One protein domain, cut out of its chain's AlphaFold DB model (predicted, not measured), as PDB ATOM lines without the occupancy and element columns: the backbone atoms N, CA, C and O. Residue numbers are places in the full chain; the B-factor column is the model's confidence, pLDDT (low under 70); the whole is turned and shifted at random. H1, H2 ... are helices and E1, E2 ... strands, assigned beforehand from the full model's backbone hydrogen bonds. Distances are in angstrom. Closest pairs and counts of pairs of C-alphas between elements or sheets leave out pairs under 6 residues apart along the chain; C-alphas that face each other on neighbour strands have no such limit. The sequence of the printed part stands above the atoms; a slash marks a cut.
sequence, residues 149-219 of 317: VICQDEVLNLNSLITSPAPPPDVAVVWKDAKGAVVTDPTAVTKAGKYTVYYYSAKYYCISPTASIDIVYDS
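AT A GLANCE: This is residues 149 to 219 of the 317 residues of an uncharacterized protein of Flavobacterium sp. 140616W15 (UniProt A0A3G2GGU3). The domain is one narrow, strongly twisted sheet of four strands, curled like part of a barrel and drawn out lengthwise, with the one-turn helix H1 only grazing it. E3 pairs with E2 toward one end of the length and with E4 toward the other, where the short E1 is added beside the last residues of E4; the turn at residues 202 to 205 makes the opposite end. The printed part has 71 residues with one named helix and four named strands, in the order E1, H1, E2, E3, E4 along the chain; the sheet's order is E1, E4, E3, E2, and it is mixed. The class is mostly strand, though under half of the residues are in named elements. The whole is compact, with a radius of gyration of the C-alphas of 12.6 A, and elongated, with spans of 42 by 24 by 18 A.

IN THESE COORDINATES: The printed part begins with strand E1, residues 149 to 151, whose C-alpha 149 stands at (-33.095, 2.948, -1.144); it is 6.6 A long from first to last C-alpha. After a short link of 6 residues comes helix H1, residues 158 to 161, 5.4 A long. A short link of 9 residues leads to strand E2, residues 171 to 176, which measures 16.1 A and begins at C-alpha 171 at (-58.608, 8.118, -8.347). Residues 177 to 192 are a long link with no named element. Strand E3, residues 193 to 201, is the longest strand by residues and measures 25.9 A. After a short link of 9 residues, strand E4, residues 211 to 218, runs 22.4 A and ends at C-alpha 218 at (-28.737, -0.521, 1.721).

HOW THE PARTS SIT: E1 and E4 are parallel, with 36 degrees between their directions. The C-alphas of Val 149 and Val 216 face each other at 4.9 A, and N 150 and O 216 are within hydrogen-bond range at 3.0 A. Pairing along E4 is staggered: residues 216 to 218 pair with E1, and residues 211 to 215 pair with E3. E4 and E3 form an antiparallel hairpin, with 146 degrees between their directions. The C-alphas of Ser 212 and Thr 196 face each other at 4.2 A, and N 197 and O 211 are 2.8 A apart. E3 and E2 form another antiparallel hairpin, at 157 degrees. The C-alphas of Val 197 and Trp 175 face each other at 4.5 A, and N 172 and O 200 are 2.8 A apart. E2, E3 and E4 make a meander, each strand the antiparallel neighbour of the one before. Residues 200 to 201 of E3 also pair with residues 206 to 207, antiparallel. E1 and E2 are the edge strands; E1 is apart from E2 and E3, and E2 is apart from E4. H1 is on the sheet but only grazes it, with its residues 158 to 161. The closest C-alphas of H1 and E2 are those of Asn 159 and Val 173, 8.0 A apart. H1 is too short for any O i to N i+4 pair; its 1 pair of O i to N i+3 is within range.

THE WHOLE: From edge to edge the strands' lines turn by 68 degrees, the way across the sheet turns by 150 degrees, and its C-alphas lie up to 5.5 A off their best plane. The two C-alphas farthest apart are those of Tyr 204 and Ser 219, at 42.5 A, while the first and last printed C-alphas are 9.6 A apart. The printed part has no cut. The link from E2 to E3 is long, and its C-alphas lie 6 to 13 A from the mean of the C-alphas. The mean pLDDT of the printed part is 92.3, and one residue, Ser 219, is under 70.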
ATOM      1  N   VAL A 149     -33.802   3.809  -2.089       89.56
ATOM      2  CA  VAL A 149     -33.095   2.948  -1.144       89.56
ATOM      3  C   VAL A 149     -33.955   2.785   0.100       89.56
ATOM      4  O   VAL A 149     -34.649   3.718   0.504       89.56
ATOM      5  N   ILE A 150     -33.906   1.598   0.699       88.94
ATOM      6  CA  ILE A 150     -34.432   1.365   2.038       88.94
ATOM      7  C   ILE A 150     -33.315   0.895   2.964       88.94
ATOM      8  O   ILE A 150     -32.555  -0.014   2.620       88.94
ATOM      9  N   CYS A 151     -33.227   1.545   4.121       84.38
ATOM     10  CA  CYS A 151     -32.244   1.253   5.154       84.38
ATOM     11  C   CYS A 151     -32.705   0.115   6.067       84.38
ATOM     12  O   CYS A 151     -33.903  -0.138   6.216       84.38
ATOM     13  N   GLN A 152     -31.746  -0.540   6.723       76.25
ATOM     14  CA  GLN A 152     -32.040  -1.505   7.778       76.25
ATOM     15  C   GLN A 152     -32.902  -0.872   8.882       76.25
ATOM     16  O   GLN A 152     -32.576   0.205   9.371       76.25
ATOM     17  N   ASP A 153     -33.981  -1.558   9.270       76.94
ATOM     18  CA  ASP A 153     -34.924  -1.160  10.329       76.94
ATOM     19  C   ASP A 153     -35.681   0.168  10.097       76.94
ATOM     20  O   ASP A 153     -36.395   0.638  10.982       76.94
ATOM     21  N   GLU A 154     -35.609   0.724   8.885       85.50
ATOM     22  CA  GLU A 154     -36.360   1.912   8.472       85.50
ATOM     23  C   GLU A 154     -37.603   1.549   7.648       85.50
ATOM     24  O   GLU A 154     -37.701   0.489   7.020       85.50
ATOM     25  N   VAL A 155     -38.568   2.470   7.628       91.50
ATOM     26  CA  VAL A 155     -39.772   2.375   6.795       91.50
ATOM     27  C   VAL A 155     -39.700   3.360   5.635       91.50
ATOM     28  O   VAL A 155     -39.307   4.513   5.795       91.50
ATOM     29  N   LEU A 156     -40.129   2.920   4.454       93.06
ATOM     30  CA  LEU A 156     -40.210   3.747   3.257       93.06
ATOM     31  C   LEU A 156     -41.669   3.981   2.861       93.06
ATOM     32  O   LEU A 156     -42.444   3.039   2.684       93.06
ATOM     33  N   ASN A 157     -42.020   5.249   2.653       96.44
ATOM     34  CA  ASN A 157     -43.293   5.634   2.061       96.44
ATOM     35  C   ASN A 157     -43.179   5.612   0.532       96.44
ATOM     36  O   ASN A 157     -42.602   6.511  -0.071       96.44
ATOM     37  N   LEU A 158     -43.765   4.616  -0.126       97.31
ATOM     38  CA  LEU A 158     -43.748   4.514  -1.586       97.31
ATOM     39  C   LEU A 158     -44.407   5.720  -2.264       97.31
ATOM     40  O   LEU A 158     -43.978   6.137  -3.337       97.31
ATOM     41  N   ASN A 159     -45.421   6.329  -1.643       97.25
ATOM     42  CA  ASN A 159     -46.101   7.481  -2.235       97.25
ATOM     43  C   ASN A 159     -45.196   8.717  -2.315       97.25
ATOM     44  O   ASN A 159     -45.409   9.548  -3.195       97.25
ATOM     45  N   SER A 160     -44.164   8.829  -1.467       95.75
ATOM     46  CA  SER A 160     -43.189   9.922  -1.574       95.75
ATOM     47  C   SER A 160     -42.231   9.761  -2.756       95.75
ATOM     48  O   SER A 160     -41.477  10.682  -3.052       95.75
ATOM     49  N   LEU A 161     -42.249   8.611  -3.441       97.12
ATOM     50  CA  LEU A 161     -41.438   8.347  -4.631       97.12
ATOM     51  C   LEU A 161     -42.096   8.863  -5.922       97.12
ATOM     52  O   LEU A 161     -41.460   8.835  -6.975       97.12
ATOM     53  N   ILE A 162     -43.355   9.315  -5.864       98.00
ATOM     54  CA  ILE A 162     -44.110   9.825  -7.015       98.00
ATOM     55  C   ILE A 162     -43.839  11.323  -7.183       98.00
ATOM     56  O   ILE A 162     -44.059  12.111  -6.268       98.00
ATOM     57  N   THR A 163     -43.398  11.725  -8.375       97.38
ATOM     58  CA  THR A 163     -43.068  13.118  -8.726       97.38
ATOM     59  C   THR A 163     -44.096  13.777  -9.642       97.38
ATOM     60  O   THR A 163     -44.086  14.997  -9.812       97.38
ATOM     61  N   SER A 164     -45.002  13.000 -10.240       95.12
ATOM     62  CA  SER A 164     -46.143  13.553 -10.976       95.12
ATOM     63  C   SER A 164     -47.153  14.219 -10.029       95.12
ATOM     64  O   SER A 164     -47.249  13.812  -8.870       95.12
ATOM     65  N   PRO A 165     -47.952  15.194 -10.507       92.00
ATOM     66  CA  PRO A 165     -49.035  15.778  -9.720       92.00
ATOM     67  C   PRO A 165     -49.983  14.715  -9.158       92.00
ATOM     68  O   PRO A 165     -50.205  13.681  -9.791       92.00
ATOM     69  N   ALA A 166     -50.570  14.999  -7.993       89.69
ATOM     70  CA  ALA A 166     -51.557  14.117  -7.381       89.69
ATOM     71  C   ALA A 166     -52.726  13.841  -8.350       89.69
ATOM     72  O   ALA A 166     -53.168  14.762  -9.050       89.69
ATOM     73  N   PRO A 167     -53.230  12.595  -8.408       90.19
ATOM     74  CA  PRO A 167     -54.364  12.265  -9.257       90.19
ATOM     75  C   PRO A 167     -55.654  12.947  -8.756       90.19
ATOM     76  O   PRO A 167     -55.698  13.446  -7.627       90.19
ATOM     77  N   PRO A 168     -56.725  12.974  -9.573       88.25
ATOM     78  CA  PRO A 168     -58.037  13.447  -9.138       88.25
ATOM     79  C   PRO A 168     -58.531  12.740  -7.856       88.25
ATOM     80  O   PRO A 168     -58.200  11.572  -7.654       88.25
ATOM     81  N   PRO A 169     -59.362  13.385  -7.011       86.88
ATOM     82  CA  PRO A 169     -59.785  12.821  -5.719       86.88
ATOM     83  C   PRO A 169     -60.504  11.462  -5.782       86.88
ATOM     84  O   PRO A 169     -60.506  10.724  -4.803       86.88
ATOM     85  N   ASP A 170     -61.135  11.128  -6.910       87.38
ATOM     86  CA  ASP A 170     -61.838   9.860  -7.154       87.38
ATOM     87  C   ASP A 170     -60.924   8.737  -7.683       87.38
ATOM     88  O   ASP A 170     -61.394   7.640  -8.004       87.38
ATOM     89  N   VAL A 171     -59.622   9.009  -7.791       92.94
ATOM     90  CA  VAL A 171     -58.608   8.118  -8.347       92.94
ATOM     91  C   VAL A 171     -57.573   7.789  -7.271       92.94
ATOM     92  O   VAL A 171     -56.891   8.658  -6.736       92.94
ATOM     93  N   ALA A 172     -57.432   6.501  -6.972       95.12
ATOM     94  CA  ALA A 172     -56.483   5.996  -5.990       95.12
ATOM     95  C   ALA A 172     -55.109   5.724  -6.614       95.12
ATOM     96  O   ALA A 172     -55.009   5.289  -7.763       95.12
ATOM     97  N   VAL A 173     -54.049   5.908  -5.828       97.00
ATOM     98  CA  VAL A 173     -52.710   5.385  -6.132       97.00
ATOM     99  C   VAL A 173     -52.639   3.948  -5.633       97.00
ATOM    100  O   VAL A 173     -52.921   3.688  -4.464       97.00
ATOM    101  N   VAL A 174     -52.262   3.013  -6.501       97.38
ATOM    102  CA  VAL A 174     -52.145   1.596  -6.148       97.38
ATOM    103  C   VAL A 174     -50.742   1.103  -6.455       97.38
ATOM    104  O   VAL A 174     -50.253   1.246  -7.575       97.38
ATOM    105  N   TRP A 175     -50.124   0.479  -5.456       98.31
ATOM    106  CA  TRP A 175     -48.825  -0.172  -5.563       98.31
ATOM    107  C   TRP A 175     -48.982  -1.689  -5.574       98.31
ATOM    108  O   TRP A 175     -49.812  -2.249  -4.857       98.31
ATOM    109  N   LYS A 176     -48.155  -2.361  -6.372       97.94
ATOM    110  CA  LYS A 176     -47.984  -3.811  -6.383       97.94
ATOM    111  C   LYS A 176     -46.533  -4.179  -6.124       97.94
ATOM    112  O   LYS A 176     -45.631  -3.490  -6.596       97.94
ATOM    113  N   ASP A 177     -46.327  -5.264  -5.393       97.19
ATOM    114  CA  ASP A 177     -45.005  -5.848  -5.184       97.19
ATOM    115  C   ASP A 177     -44.523  -6.635  -6.419       97.19
ATOM    116  O   ASP A 177     -45.238  -6.791  -7.415       97.19
ATOM    117  N   ALA A 178     -43.311  -7.186  -6.343       95.62
ATOM    118  CA  ALA A 178     -42.713  -7.987  -7.411       95.62
ATOM    119  C   ALA A 178     -43.508  -9.261  -7.770       95.62
ATOM    120  O   ALA A 178     -43.297  -9.832  -8.840       95.62
ATOM    121  N   LYS A 179     -44.417  -9.719  -6.898       95.81
ATOM    122  CA  LYS A 179     -45.314 -10.861  -7.142       95.81
ATOM    123  C   LYS A 179     -46.652 -10.426  -7.746       95.81
ATOM    124  O   LYS A 179     -47.499 -11.272  -8.025       95.81
ATOM    125  N   GLY A 180     -46.856  -9.125  -7.949       94.25
ATOM    126  CA  GLY A 180     -48.100  -8.547  -8.444       94.25
ATOM    127  C   GLY A 180     -49.195  -8.423  -7.380       94.25
ATOM    128  O   GLY A 180     -50.333  -8.090  -7.735       94.25
ATOM    129  N   ALA A 181     -48.883  -8.673  -6.105       96.44
ATOM    130  CA  ALA A 181     -49.818  -8.496  -5.001       96.44
ATOM    131  C   ALA A 181     -49.926  -7.012  -4.638       96.44
ATOM    132  O   ALA A 181     -48.931  -6.291  -4.657       96.44
ATOM    133  N   VAL A 182     -51.136  -6.545  -4.319       97.25
ATOM    134  CA  VAL A 182     -51.356  -5.153  -3.899       97.25
ATOM    135  C   VAL A 182     -50.671  -4.912  -2.552       97.25
ATOM    136  O   VAL A 182     -50.885  -5.671  -1.607       97.25
ATOM    137  N   VAL A 183     -49.867  -3.852  -2.467       97.81
ATOM    138  CA  VAL A 183     -49.229  -3.412  -1.220       97.81
ATOM    139  C   VAL A 183     -50.304  -2.805  -0.320       97.81
ATOM    140  O   VAL A 183     -50.930  -1.810  -0.681       97.81
ATOM    141  N   THR A 184     -50.543  -3.422   0.837       96.19
ATOM    142  CA  THR A 184     -51.639  -3.049   1.747       96.19
ATOM    143  C   THR A 184     -51.384  -1.738   2.480       96.19
ATOM    144  O   THR A 184     -52.311  -0.950   2.638       96.19
ATOM    145  N   ASP A 185     -50.137  -1.488   2.879       96.62
ATOM    146  CA  ASP A 185     -49.693  -0.214   3.442       96.62
ATOM    147  C   ASP A 185     -48.492   0.320   2.644       96.62
ATOM    148  O   ASP A 185     -47.346  -0.047   2.920       96.62
ATOM    149  N   PRO A 186     -48.724   1.161   1.619       96.88
ATOM    150  CA  PRO A 186     -47.641   1.757   0.848       96.88
ATOM    151  C   PRO A 186     -46.890   2.850   1.619       96.88
ATOM    152  O   PRO A 186     -45.901   3.355   1.102       96.88
ATOM    153  N   THR A 187     -47.338   3.247   2.815       96.56
ATOM    154  CA  THR A 187     -46.699   4.316   3.598       96.56
ATOM    155  C   THR A 187     -45.608   3.815   4.540       96.56
ATOM    156  O   THR A 187     -44.777   4.614   4.968       96.56
ATOM    157  N   ALA A 188     -45.573   2.507   4.811       94.75
ATOM    158  CA  ALA A 188     -44.637   1.883   5.742       94.75
ATOM    159  C   ALA A 188     -44.069   0.557   5.200       94.75
ATOM    160  O   ALA A 188     -44.210  -0.512   5.799       94.75
ATOM    161  N   VAL A 189     -43.420   0.608   4.036       94.75
ATOM    162  CA  VAL A 189     -42.783  -0.567   3.427       94.75
ATOM    163  C   VAL A 189     -41.400  -0.794   4.031       94.75
ATOM    164  O   VAL A 189     -40.631   0.147   4.153       94.75
ATOM    165  N   THR A 190     -41.069  -2.047   4.365       92.06
ATOM    166  CA  THR A 190     -39.780  -2.454   4.974       92.06
ATOM    167  C   THR A 190     -38.933  -3.370   4.087       92.06
ATOM    168  O   THR A 190     -37.856  -3.814   4.475       92.06
ATOM    169  N   LYS A 191     -39.418  -3.702   2.886       92.00
ATOM    170  CA  LYS A 191     -38.765  -4.663   1.989       92.00
ATOM    171  C   LYS A 191     -38.279  -3.983   0.722       92.00
ATOM    172  O   LYS A 191     -39.064  -3.358   0.012       92.00
ATOM    173  N   ALA A 192     -37.009  -4.194   0.405       93.31
ATOM    174  CA  ALA A 192     -36.461  -3.909  -0.912       93.31
ATOM    175  C   ALA A 192     -37.076  -4.824  -1.986       93.31
ATOM    176  O   ALA A 192     -37.643  -5.881  -1.686       93.31
ATOM    177  N   GLY A 193     -36.939  -4.421  -3.245       94.75
ATOM    178  CA  GLY A 193     -37.440  -5.147  -4.405       94.75
ATOM    179  C   GLY A 193     -38.131  -4.242  -5.416       94.75
ATOM    180  O   GLY A 193     -38.177  -3.020  -5.272       94.75
ATOM    181  N   LYS A 194     -38.679  -4.870  -6.455       97.06
ATOM    182  CA  LYS A 194     -39.430  -4.175  -7.496       97.06
ATOM    183  C   LYS A 194     -40.841  -3.846  -7.023       97.06
ATOM    184  O   LYS A 194     -41.561  -4.736  -6.568       97.06
ATOM    185  N   TYR A 195     -41.244  -2.600  -7.230       98.06
ATOM    186  CA  TYR A 195     -42.607  -2.134  -7.009       98.06
ATOM    187  C   TYR A 195     -43.169  -1.506  -8.280       98.06
ATOM    188  O   TYR A 195     -42.475  -0.777  -8.989       98.06
ATOM    189  N   THR A 196     -44.437  -1.782  -8.566       97.94
ATOM    190  CA  THR A 196     -45.167  -1.245  -9.718       97.94
ATOM    191  C   THR A 196     -46.312  -0.368  -9.230       97.94
ATOM    192  O   THR A 196     -47.085  -0.794  -8.378       97.94
ATOM    193  N   VAL A 197     -46.451   0.833  -9.785       97.69
ATOM    194  CA  VAL A 197     -47.499   1.796  -9.423       97.69
ATOM    195  C   VAL A 197     -48.398   2.113 -10.609       97.69
ATOM    196  O   VAL A 197     -47.945   2.156 -11.754       97.69
ATOM    197  N   TYR A 198     -49.673   2.356 -10.330       94.88
ATOM    198  CA  TYR A 198     -50.649   2.882 -11.279       94.88
ATOM    199  C   TYR A 198     -51.748   3.656 -10.548       94.88
ATOM    200  O   TYR A 198     -51.960   3.493  -9.345       94.88
ATOM    201  N   TYR A 199     -52.470   4.484 -11.293       94.19
ATOM    202  CA  TYR A 199     -53.693   5.123 -10.835       94.19
ATOM    203  C   TYR A 199     -54.898   4.219 -11.107       94.19
ATOM    204  O   TYR A 199     -54.955   3.553 -12.140       94.19
ATOM    205  N   TYR A 200     -55.877   4.199 -10.204       92.50
ATOM    206  CA  TYR A 200     -57.066   3.352 -10.293       92.50
ATOM    207  C   TYR A 200     -58.341   4.135  -9.980       92.50
ATOM    208  O   TYR A 200     -58.460   4.738  -8.917       92.50
ATOM    209  N   SER A 201     -59.327   4.076 -10.877       90.38
ATOM    210  CA  SER A 201     -60.677   4.576 -10.607       90.38
ATOM    211  C   SER A 201     -61.577   3.421 -10.193       90.38
ATOM    212  O   SER A 201     -61.886   2.551 -11.007       90.38
ATOM    213  N   ALA A 202     -62.050   3.433  -8.946       89.19
ATOM    214  CA  ALA A 202     -63.038   2.463  -8.478       89.19
ATOM    215  C   ALA A 202     -64.384   2.637  -9.192       89.19
ATOM    216  O   ALA A 202     -65.037   1.652  -9.532       89.19
ATOM    217  N   LYS A 203     -64.774   3.890  -9.469       86.38
ATOM    218  CA  LYS A 203     -66.035   4.215 -10.144       86.38
ATOM    219  C   LYS A 203     -66.096   3.602 -11.538       86.38
ATOM    220  O   LYS A 203     -67.104   3.014 -11.897       86.38
ATOM    221  N   TYR A 204     -65.017   3.716 -12.299       84.69
ATOM    222  CA  TYR A 204     -64.961   3.233 -13.678       84.69
ATOM    223  C   TYR A 204     -64.210   1.909 -13.813       84.69
ATOM    224  O   TYR A 204     -63.954   1.452 -14.914       84.69
ATOM    225  N   TYR A 205     -63.822   1.291 -12.700       85.56
ATOM    226  CA  TYR A 205     -63.088   0.030 -12.666       85.56
ATOM    227  C   TYR A 205     -61.882  -0.029 -13.630       85.56
ATOM    228  O   TYR A 205     -61.582  -1.080 -14.200       85.56
ATOM    229  N   CYS A 206     -61.169   1.082 -13.825       84.56
ATOM    230  CA  CYS A 206     -60.123   1.233 -14.842       84.56
ATOM    231  C   CYS A 206     -58.793   1.702 -14.227       84.56
ATOM    232  O   CYS A 206     -58.780   2.277 -13.135       84.56
ATOM    233  N   ILE A 207     -57.678   1.432 -14.914       87.88
ATOM    234  CA  ILE A 207     -56.323   1.783 -14.463       87.88
ATOM    235  C   ILE A 207     -55.604   2.661 -15.488       87.88
ATOM    236  O   ILE A 207     -55.875   2.560 -16.683       87.88
ATOM    237  N   SER A 208     -54.658   3.478 -15.023       88.44
ATOM    238  CA  SER A 208     -53.665   4.109 -15.895       88.44
ATOM    239  C   SER A 208     -52.615   3.095 -16.364       88.44
ATOM    240  O   SER A 208     -52.497   2.008 -15.785       88.44
ATOM    241  N   PRO A 209     -51.758   3.457 -17.337       88.88
ATOM    242  CA  PRO A 209     -50.491   2.766 -17.532       88.88
ATOM    243  C   PRO A 209     -49.667   2.709 -16.236       88.88
ATOM    244  O   PRO A 209     -49.832   3.537 -15.333       88.88
ATOM    245  N   THR A 210     -48.779   1.723 -16.145       93.19
ATOM    246  CA  THR A 210     -47.980   1.451 -14.943       93.19
ATOM    247  C   THR A 210     -46.573   2.033 -15.046       93.19
ATOM    248  O   THR A 210     -45.965   1.970 -16.113       93.19
ATOM    249  N   ALA A 211     -46.007   2.469 -13.922       96.06
ATOM    250  CA  ALA A 211     -44.569   2.702 -13.763       96.06
ATOM    251  C   ALA A 211     -43.980   1.694 -12.770       96.06
ATOM    252  O   ALA A 211     -44.714   1.039 -12.033       96.06
ATOM    253  N   SER A 212     -42.663   1.509 -12.763       97.56
ATOM    254  CA  SER A 212     -41.995   0.633 -11.794       97.56
ATOM    255  C   SER A 212     -40.699   1.245 -11.297       97.56
ATOM    256  O   SER A 212     -40.050   1.988 -12.029       97.56
ATOM    257  N   ILE A 213     -40.332   0.896 -10.071       97.50
ATOM    258  CA  ILE A 213     -39.071   1.268  -9.436       97.50
ATOM    259  C   ILE A 213     -38.484   0.051  -8.731       97.50
ATOM    260  O   ILE A 213     -39.212  -0.736  -8.119       97.50
ATOM    261  N   ASP A 214     -37.171  -0.101  -8.839       96.25
ATOM    262  CA  ASP A 214     -36.407  -1.086  -8.087       96.25
ATOM    263  C   ASP A 214     -35.845  -0.403  -6.841       96.25
ATOM    264  O   ASP A 214     -35.062   0.544  -6.929       96.25
ATOM    265  N   ILE A 215     -36.299  -0.861  -5.676       94.44
ATOM    266  CA  ILE A 215     -35.841  -0.373  -4.378       94.44
ATOM    267  C   ILE A 215     -34.706  -1.273  -3.929       94.44
ATOM    268  O   ILE A 215     -34.890  -2.488  -3.808       94.44
ATOM    269  N   VAL A 216     -33.543  -0.686  -3.679       91.38
ATOM    270  CA  VAL A 216     -32.359  -1.421  -3.232       91.38
ATOM    271  C   VAL A 216     -32.295  -1.393  -1.711       91.38
ATOM    272  O   VAL A 216     -32.588  -0.378  -1.081       91.38
ATOM    273  N   TYR A 217     -31.936  -2.530  -1.119       87.25
ATOM    274  CA  TYR A 217     -31.596  -2.572   0.295       87.25
ATOM    275  C   TYR A 217     -30.186  -2.024   0.466       87.25
ATOM    276  O   TYR A 217     -29.247  -2.573  -0.116       87.25
ATOM    277  N   ASP A 218     -30.041  -0.981   1.271       80.06
ATOM    278  CA  ASP A 218     -28.737  -0.521   1.721       80.06
ATOM    279  C   ASP A 218     -28.620  -0.779   3.221       80.06
ATOM    280  O   ASP A 218     -29.555  -0.597   4.001       80.06
ATOM    281  N   SER A 219     -27.430  -1.202   3.626       67.00
ATOM    282  CA  SER A 219     -27.049  -1.285   5.030       67.00
ATOM    283  C   SER A 219     -27.140   0.062   5.750       67.00
ATOM    284  O   SER A 219     -27.088   0.059   6.978       67.00
TER     285      SER A 219